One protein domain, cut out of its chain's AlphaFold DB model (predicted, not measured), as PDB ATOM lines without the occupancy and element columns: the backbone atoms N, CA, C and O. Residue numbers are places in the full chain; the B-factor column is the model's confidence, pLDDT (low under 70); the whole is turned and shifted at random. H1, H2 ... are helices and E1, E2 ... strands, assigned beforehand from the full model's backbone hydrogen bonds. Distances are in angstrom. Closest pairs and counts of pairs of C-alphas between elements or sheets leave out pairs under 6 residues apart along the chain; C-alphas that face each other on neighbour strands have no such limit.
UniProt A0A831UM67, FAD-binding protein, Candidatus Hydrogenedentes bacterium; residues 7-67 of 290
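Overview. This is residues 7 to 67 of the 290 residues of the protein "FAD-binding protein" of Candidatus Hydrogenedentes bacterium (UniProt A0A831UM67). A short ribbon of two antiparallel strands, E1 and E2, makes the narrow middle of an elongated shape, with helix H1 at one end and a corner of two helices, H2 and H3, at the other. H1 and the H2-H3 corner lie far from each other, with the strand pair between them. The printed part has 61 residues, with three named helices and two named strands in the order H1, E1, H2, H3, E2; the sheet has the order E1 - E2, and the class is mostly helix. The whole is only just loose, close to compact, with a radius of gyration of the C-alphas of 13.0 A, and the C-alphas span 35 by 22 by 18 A.

Along the chain. H1, residues 7 to 18, begins with C-alpha 7 at (19.848, 16.737, 20.829) and is 16.3 A long from first to last C-alpha. A short link of 9 residues leads to E1, residues 28 to 30, with C-alpha 28 at (25.511, 5.419, 11.089). After a short link of 6 residues comes H2, residues 37 to 43, 10.1 A long. One residue, Ile 44, makes the tight link to H3, residues 45 to 55, 15.2 A long. A short link of 8 residues leads to E2, residues 64 to 66, which ends with C-alpha 66 at (20.224, 6.197, 9.996).

Arrangement. E1 and E2 are antiparallel neighbours, with 129 degrees between their N-to-C directions. The C-alphas of His 29 and Glu 65, which face each other, are 4.7 A apart. N 28 and O 66, at 2.8 A, and N 64 and O 30, at 3.0 A, are within hydrogen-bond range. The closest C-alphas of H1 and E1 are those of Ile 13 and Val 28, 6.9 A apart. H1 is apart from E2, H2 and H3. H2 and H3 are close but not clearly touching; their closest C-alphas are those of Met 41 and Val 48, 7.2 A apart. Their lines stand at a steep tilt of 68 degrees, only just short of about perpendicular, and they run opposite ways. E1 is apart from H3, and H2 is apart from E2. In H1, H2 and H3 every O i to N i+4 pair is within hydrogen-bond range.

Size, cuts and confidence. The two C-alphas farthest apart are those of Glu 19 and Ala 42, at 36.4 A, while the first and last printed C-alphas, of Asp 7 and Ala 67, are 12.8 A apart. The printed part has no cut, and no link is long. The mean pLDDT of the printed part is 94.1, and no printed residue is under 70.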
ATOM      1  N   ASP A   7      18.808  15.792  21.232       84.81
ATOM      2  CA  ASP A   7      19.848  16.737  20.829       84.81
ATOM      3  C   ASP A   7      21.263  16.173  21.030       84.81
ATOM      4  O   ASP A   7      22.118  16.339  20.163       84.81
ATOM      5  N   GLN A   8      21.504  15.446  22.125       87.81
ATOM      6  CA  GLN A   8      22.800  14.822  22.400       87.81
ATOM      7  C   GLN A   8      23.078  13.668  21.444       87.81
ATOM      8  O   GLN A   8      24.159  13.604  20.863       87.81
ATOM      9  N   THR A   9      22.099  12.784  21.237       90.38
ATOM     10  CA  THR A   9      22.242  11.662  20.302       90.38
ATOM     11  C   THR A   9      22.456  12.164  18.874       90.38
ATOM     12  O   THR A   9      23.344  11.668  18.185       90.38
ATOM     13  N   ALA A  10      21.717  13.189  18.437       92.44
ATOM     14  CA  ALA A  10      21.900  13.787  17.115       92.44
ATOM     15  C   ALA A  10      23.292  14.413  16.943       92.44
ATOM     16  O   ALA A  10      23.921  14.202  15.906       92.44
ATOM     17  N   ARG A  11      23.799  15.138  17.953       93.38
ATOM     18  CA  ARG A  11      25.166  15.686  17.933       93.38
ATOM     19  C   ARG A  11      26.224  14.589  17.887       93.38
ATOM     20  O   ARG A  11      27.141  14.698  17.087       93.38
ATOM     21  N   ALA A  12      26.076  13.531  18.684       93.75
ATOM     22  CA  ALA A  12      27.015  12.412  18.678       93.75
ATOM     23  C   ALA A  12      27.089  11.750  17.293       93.75
ATOM     24  O   ALA A  12      28.176  11.599  16.749       93.75
ATOM     25  N   ILE A  13      25.940  11.443  16.678       95.19
ATOM     26  CA  ILE A  13      25.895  10.875  15.322       95.19
ATOM     27  C   ILE A  13      26.533  11.829  14.304       95.19
ATOM     28  O   ILE A  13      27.309  11.398  13.454       95.19
ATOM     29  N   TYR A  14      26.230  13.127  14.393       93.75
ATOM     30  CA  TYR A  14      26.831  14.132  13.519       93.75
ATOM     31  C   TYR A  14      28.361  14.151  13.640       93.75
ATOM     32  O   TYR A  14      29.042  14.137  12.618       93.75
ATOM     33  N   THR A  15      28.899  14.126  14.861       94.19
ATOM     34  CA  THR A  15      30.346  14.064  15.110       94.19
ATOM     35  C   THR A  15      30.976  12.819  14.487       94.19
ATOM     36  O   THR A  15      31.965  12.950  13.772       94.19
ATOM     37  N   GLU A  16      30.384  11.635  14.672       96.56
ATOM     38  CA  GLU A  16      30.887  10.396  14.056       96.56
ATOM     39  C   GLU A  16      30.965  10.503  12.526       96.56
ATOM     40  O   GLU A  16      31.968  10.122  11.919       96.56
ATOM     41  N   ILE A  17      29.933  11.073  11.894       94.88
ATOM     42  CA  ILE A  17      29.898  11.281  10.442       94.88
ATOM     43  C   ILE A  17      30.987  12.271  10.007       94.88
ATOM     44  O   ILE A  17      31.720  11.990   9.060       94.88
ATOM     45  N   GLN A  18      31.116  13.416  10.686       92.25
ATOM     46  CA  GLN A  18      32.097  14.449  10.327       92.25
ATOM     47  C   GLN A  18      33.547  14.000  10.533       92.25
ATOM     48  O   GLN A  18      34.429  14.421   9.791       92.25
ATOM     49  N   GLU A  19      33.800  13.122  11.501       96.00
ATOM     50  CA  GLU A  19      35.131  12.567  11.760       96.00
ATOM     51  C   GLU A  19      35.443  11.320  10.906       96.00
ATOM     52  O   GLU A  19      36.404  10.598  11.175       96.00
ATOM     53  N   GLY A  20      34.645  11.057   9.866       96.06
ATOM     54  CA  GLY A  20      34.904  10.003   8.883       96.06
ATOM     55  C   GLY A  20      34.578   8.585   9.359       96.06
ATOM     56  O   GLY A  20      34.970   7.624   8.703       96.06
ATOM     57  N   ARG A  21      33.857   8.439  10.478       97.12
ATOM     58  CA  ARG A  21      33.387   7.146  11.015       97.12
ATOM     59  C   ARG A  21      31.952   6.807  10.596       97.12
ATOM     60  O   ARG A  21      31.409   5.787  11.017       97.12
ATOM     61  N   GLY A  22      31.339   7.652   9.769       96.00
ATOM     62  CA  GLY A  22      30.047   7.385   9.149       96.00
ATOM     63  C   GLY A  22      30.113   6.340   8.032       96.00
ATOM     64  O   GLY A  22      31.174   5.955   7.542       96.00
ATOM     65  N   THR A  23      28.943   5.895   7.598       95.94
ATOM     66  CA  THR A  23      28.766   5.079   6.395       95.94
ATOM     67  C   THR A  23      29.079   5.890   5.126       95.94
ATOM     68  O   THR A  23      29.022   7.125   5.140       95.94
ATOM     69  N   PRO A  24      29.298   5.230   3.972       93.19
ATOM     70  CA  PRO A  24      29.500   5.922   2.696       93.19
ATOM     71  C   PRO A  24      28.346   6.838   2.260       93.19
ATOM     72  O   PRO A  24      28.558   7.714   1.427       93.19
ATOM     73  N   ARG A  25      27.127   6.647   2.793       90.69
ATOM     74  CA  ARG A  25      25.954   7.485   2.476       90.69
ATOM     75  C   ARG A  25      25.687   8.574   3.525       90.69
ATOM     76  O   ARG A  25      24.649   9.224   3.461       90.69
ATOM     77  N   GLY A  26      26.619   8.802   4.456       91.25
ATOM     78  CA  GLY A  26      26.533   9.893   5.432       91.25
ATOM     79  C   GLY A  26      25.630   9.594   6.631       91.25
ATOM     80  O   GLY A  26      24.966  10.496   7.134       91.25
ATOM     81  N   GLY A  27      25.594   8.339   7.078       94.94
ATOM     82  CA  GLY A  27      24.833   7.888   8.241       94.94
ATOM     83  C   GLY A  27      25.669   7.072   9.226       94.94
ATOM     84  O   GLY A  27      26.894   7.018   9.158       94.94
ATOM     85  N   VAL A  28      24.982   6.417  10.152       96.44
ATOM     86  CA  VAL A  28      25.511   5.419  11.089       96.44
ATOM     87  C   VAL A  28      24.572   4.216  11.115       96.44
ATOM     88  O   VAL A  28      23.441   4.291  10.638       96.44
ATOM     89  N   HIS A  29      25.010   3.100  11.690       95.06
ATOM     90  CA  HIS A  29      24.154   1.925  11.842       95.06
ATOM     91  C   HIS A  29      23.396   1.959  13.172       95.06
ATOM     92  O   HIS A  29      23.992   2.106  14.236       95.06
ATOM     93  N   LEU A  30      22.081   1.768  13.103       94.19
ATOM     94  CA  LEU A  30      21.229   1.417  14.230       94.19
ATOM     95  C   LEU A  30      20.971  -0.092  14.188       94.19
ATOM     96  O   LEU A  30      20.266  -0.591  13.308       94.19
ATOM     97  N   ASP A  31      21.541  -0.819  15.146       94.81
ATOM     98  CA  ASP A  31      21.398  -2.270  15.239       94.81
ATOM     99  C   ASP A  31      20.405  -2.673  16.337       94.81
ATOM    100  O   ASP A  31      20.658  -2.524  17.533       94.81
ATOM    101  N   ILE A  32      19.270  -3.232  15.918       94.88
ATOM    102  CA  ILE A  32      18.251  -3.795  16.813       94.88
ATOM    103  C   ILE A  32      18.196  -5.326  16.771       94.88
ATOM    104  O   ILE A  32      17.407  -5.914  17.508       94.88
ATOM    105  N   THR A  33      19.014  -5.981  15.943       95.56
ATOM    106  CA  THR A  33      18.951  -7.431  15.669       95.56
ATOM    107  C   THR A  33      19.131  -8.265  16.941       95.56
ATOM    108  O   THR A  33      18.444  -9.266  17.152       95.56
ATOM    109  N   HIS A  34      19.955  -7.772  17.869       95.44
ATOM    110  CA  HIS A  34      20.199  -8.355  19.189       95.44
ATOM    111  C   HIS A  34      18.945  -8.462  20.085       95.44
ATOM    112  O   HIS A  34      18.979  -9.149  21.106       95.44
ATOM    113  N   LYS A  35      17.831  -7.793  19.745       95.31
ATOM    114  CA  LYS A  35      16.545  -7.922  20.456       95.31
ATOM    115  C   LYS A  35      15.775  -9.196  20.096       95.31
ATOM    116  O   LYS A  35      14.853  -9.553  20.826       95.31
ATOM    117  N   GLY A  36      16.148  -9.874  19.009       96.44
ATOM    118  CA  GLY A  36      15.477 -11.071  18.511       96.44
ATOM    119  C   GLY A  36      14.221 -10.765  17.688       96.44
ATOM    120  O   GLY A  36      13.455  -9.843  17.985       96.44
ATOM    121  N   ARG A  37      13.996 -11.571  16.643       96.88
ATOM    122  CA  ARG A  37      12.922 -11.374  15.656       96.88
ATOM    123  C   ARG A  37      11.537 -11.265  16.292       96.88
ATOM    124  O   ARG A  37      10.795 -10.346  15.954       96.88
ATOM    125  N   ASP A  38      11.211 -12.153  17.227       97.12
ATOM    126  CA  ASP A  38       9.879 -12.210  17.843       97.12
ATOM    127  C   ASP A  38       9.534 -10.909  18.573       97.12
ATOM    128  O   ASP A  38       8.444 -10.357  18.400       97.12
ATOM    129  N   LEU A  39      10.487 -10.358  19.333       96.94
ATOM    130  CA  LEU A  39      10.288  -9.103  20.051       96.94
ATOM    131  C   LEU A  39      10.163  -7.916  19.089       96.94
ATOM    132  O   LEU A  39       9.305  -7.051  19.288       96.94
ATOM    133  N   ILE A  40      10.988  -7.875  18.038       96.69
ATOM    134  CA  ILE A  40      10.943  -6.813  17.025       96.69
ATOM    135  C   ILE A  40       9.589  -6.829  16.302       96.69
ATOM    136  O   ILE A  40       8.931  -5.791  16.200       96.69
ATOM    137  N   MET A  41       9.125  -8.005  15.877       96.50
ATOM    138  CA  MET A  41       7.832  -8.179  15.210       96.50
ATOM    139  C   MET A  41       6.647  -7.877  16.131       96.50
ATOM    140  O   MET A  41       5.632  -7.363  15.664       96.50
ATOM    141  N   ALA A  42       6.768  -8.127  17.435       96.75
ATOM    142  CA  ALA A  42       5.731  -7.774  18.400       96.75
ATOM    143  C   ALA A  42       5.642  -6.256  18.654       96.75
ATOM    144  O   ALA A  42       4.549  -5.727  18.854       96.75
ATOM    145  N   ARG A  43       6.776  -5.540  18.669       95.62
ATOM    146  CA  ARG A  43       6.830  -4.119  19.065       95.62
ATOM    147  C   ARG A  43       6.744  -3.140  17.901       95.62
ATOM    148  O   ARG A  43       6.067  -2.122  18.029       95.62
ATOM    149  N   ILE A  44       7.414  -3.419  16.785       95.44
ATOM    150  CA  ILE A  44       7.521  -2.499  15.642       95.44
ATOM    151  C   ILE A  44       7.220  -3.171  14.285       95.44
ATOM    152  O   ILE A  44       7.913  -2.903  13.301       95.44
ATOM    153  N   PRO A  45       6.140  -3.972  14.153       95.88
ATOM    154  CA  PRO A  45       5.851  -4.722  12.922       95.88
ATOM    155  C   PRO A  45       5.664  -3.822  11.696       95.88
ATOM    156  O   PRO A  45       5.939  -4.221  10.567       95.88
ATOM    157  N   ARG A  46       5.177  -2.593  11.908       95.25
ATOM    158  CA  ARG A  46       4.997  -1.610  10.832       95.25
ATOM    159  C   ARG A  46       6.333  -1.117  10.282       95.25
ATOM    160  O   ARG A  46       6.442  -0.975   9.072       95.25
ATOM    161  N   MET A  47       7.332  -0.901  11.143       93.44
ATOM    162  CA  MET A  47       8.667  -0.494  10.695       93.44
ATOM    163  C   MET A  47       9.330  -1.612   9.898       93.44
ATOM    164  O   MET A  47       9.848  -1.334   8.823       93.44
ATOM    165  N   VAL A  48       9.238  -2.868  10.355       94.38
ATOM    166  CA  VAL A  48       9.789  -4.020   9.616       94.38
ATOM    167  C   VAL A  48       9.232  -4.059   8.193       94.38
ATOM    168  O   VAL A  48       9.993  -3.978   7.235       94.38
ATOM    169  N   LYS A  49       7.900  -4.023   8.049       94.69
ATOM    170  CA  LYS A  49       7.242  -3.993   6.733       94.69
ATOM    171  C   LYS A  49       7.646  -2.790   5.880       94.69
ATOM    172  O   LYS A  49       7.690  -2.892   4.659       94.69
ATOM    173  N   GLN A  50       7.885  -1.634   6.499       93.81
ATOM    174  CA  GLN A  50       8.295  -0.425   5.790       93.81
ATOM    175  C   GLN A  50       9.710  -0.576   5.218       93.81
ATOM    176  O   GLN A  50       9.917  -0.304   4.038       93.81
ATOM    177  N   PHE A  51      10.666  -1.053   6.015       92.62
ATOM    178  CA  PHE A  51      12.034  -1.285   5.549       92.62
ATOM    179  C   PHE A  51      12.115  -2.411   4.515       92.62
ATOM    180  O   PHE A  51      12.793  -2.247   3.501       92.62
ATOM    181  N   GLU A  52      11.357  -3.492   4.694       92.56
ATOM    182  CA  GLU A  52      11.244  -4.552   3.687       92.56
ATOM    183  C   GLU A  52      10.691  -3.990   2.369       92.56
ATOM    184  O   GLU A  52      11.276  -4.194   1.310       92.56
ATOM    185  N   LYS A  53       9.602  -3.211   2.422       94.19
ATOM    186  CA  LYS A  53       8.939  -2.688   1.220       94.19
ATOM    187  C   LYS A  53       9.759  -1.637   0.471       94.19
ATOM    188  O   LYS A  53       9.764  -1.646  -0.756       94.19
ATOM    189  N   PHE A  54      10.360  -0.685   1.182       90.81
ATOM    190  CA  PHE A  54      10.966   0.499   0.558       90.81
ATOM    191  C   PHE A  54      12.485   0.414   0.425       90.81
ATOM    192  O   PHE A  54      13.045   1.082  -0.439       90.81
ATOM    193  N   ALA A  55      13.145  -0.386   1.261       87.12
ATOM    194  CA  ALA A  55      14.598  -0.528   1.252       87.12
ATOM    195  C   ALA A  55      15.063  -1.959   0.945       87.12
ATOM    196  O   ALA A  55      16.260  -2.156   0.756       87.12
ATOM    197  N   ASN A  56      14.150  -2.940   0.873       91.06
ATOM    198  CA  ASN A  56      14.475  -4.365   0.754       91.06
ATOM    199  C   ASN A  56      15.422  -4.843   1.875       91.06
ATOM    200  O   ASN A  56      16.351  -5.613   1.638       91.06
ATOM    201  N   ILE A  57      15.204  -4.336   3.096       91.25
ATOM    202  CA  ILE A  57      16.005  -4.646   4.288       91.25
ATOM    203  C   ILE A  57      15.115  -5.310   5.340       91.25
ATOM    204  O   ILE A  57      14.138  -4.712   5.794       91.25
ATOM    205  N   ASP A  58      15.501  -6.507   5.783       94.88
ATOM    206  CA  ASP A  58      14.955  -7.124   6.994       94.88
ATOM    207  C   ASP A  58      15.722  -6.605   8.220       94.88
ATOM    208  O   ASP A  58      16.815  -7.067   8.552       94.88
ATOM    209  N   ILE A  59      15.131  -5.628   8.912       94.94
ATOM    210  CA  ILE A  59      15.724  -5.010  10.110       94.94
ATOM    211  C   ILE A  59      15.769  -5.941  11.331       94.94
ATOM    212  O   ILE A  59      16.286  -5.561  12.380       94.94
ATOM    213  N   THR A  60      15.203  -7.147  11.234       95.50
ATOM    214  CA  THR A  60      15.335  -8.171  12.277       95.50
ATOM    215  C   THR A  60      16.642  -8.953  12.156       95.50
ATOM    216  O   THR A  60      17.061  -9.574  13.132       95.50
ATOM    217  N   THR A  61      17.302  -8.893  10.994       95.12
ATOM    218  CA  THR A  61      18.559  -9.602  10.714       95.12
ATOM    219  C   THR A  61      19.701  -8.684  10.287       95.12
ATOM    220  O   THR A  61      20.856  -9.074  10.427       95.12
ATOM    221  N   PHE A  62      19.411  -7.475   9.793       94.12
ATOM    222  CA  PHE A  62      20.419  -6.499   9.372       94.12
ATOM    223  C   PHE A  62      20.263  -5.156  10.103       94.12
ATOM    224  O   PHE A  62      19.135  -4.692  10.288       94.12
ATOM    225  N   PRO A  63      21.370  -4.487  10.481       93.38
ATOM    226  CA  PRO A  63      21.323  -3.115  10.975       93.38
ATOM    227  C   PRO A  63      20.741  -2.159   9.929       93.38
ATOM    228  O   PRO A  63      20.989  -2.303   8.730       93.38
ATOM    229  N   MET A  64      20.007  -1.147  10.387       91.62
ATOM    230  CA  MET A  64      19.484  -0.095   9.515       91.62
ATOM    231  C   MET A  64      20.419   1.111   9.514       91.62
ATOM    232  O   MET A  64      20.947   1.500  10.554       91.62
ATOM    233  N   GLU A  65      20.613   1.724   8.352       92.69
ATOM    234  CA  GLU A  65      21.372   2.967   8.262       92.69
ATOM    235  C   GLU A  65      20.479   4.165   8.596       92.69
ATOM    236  O   GLU A  65      19.382   4.305   8.051       92.69
ATOM    237  N   VAL A  66      20.948   5.023   9.502       93.12
ATOM    238  CA  VAL A  66      20.224   6.197   9.996       93.12
ATOM    239  C   VAL A  66      21.131   7.421  10.030       93.12
ATOM    240  O   VAL A  66      22.332   7.322  10.257       93.12
ATOM    241  N   ALA A  67      20.540   8.598   9.862       94.25
ATOM    242  CA  ALA A  67      21.194   9.882  10.082       94.25
ATOM    243  C   ALA A  67      20.212  10.823  10.794       94.25
ATOM    244  O   ALA A  67      18.996  10.619  10.693       94.25
TER     245      ALA A  67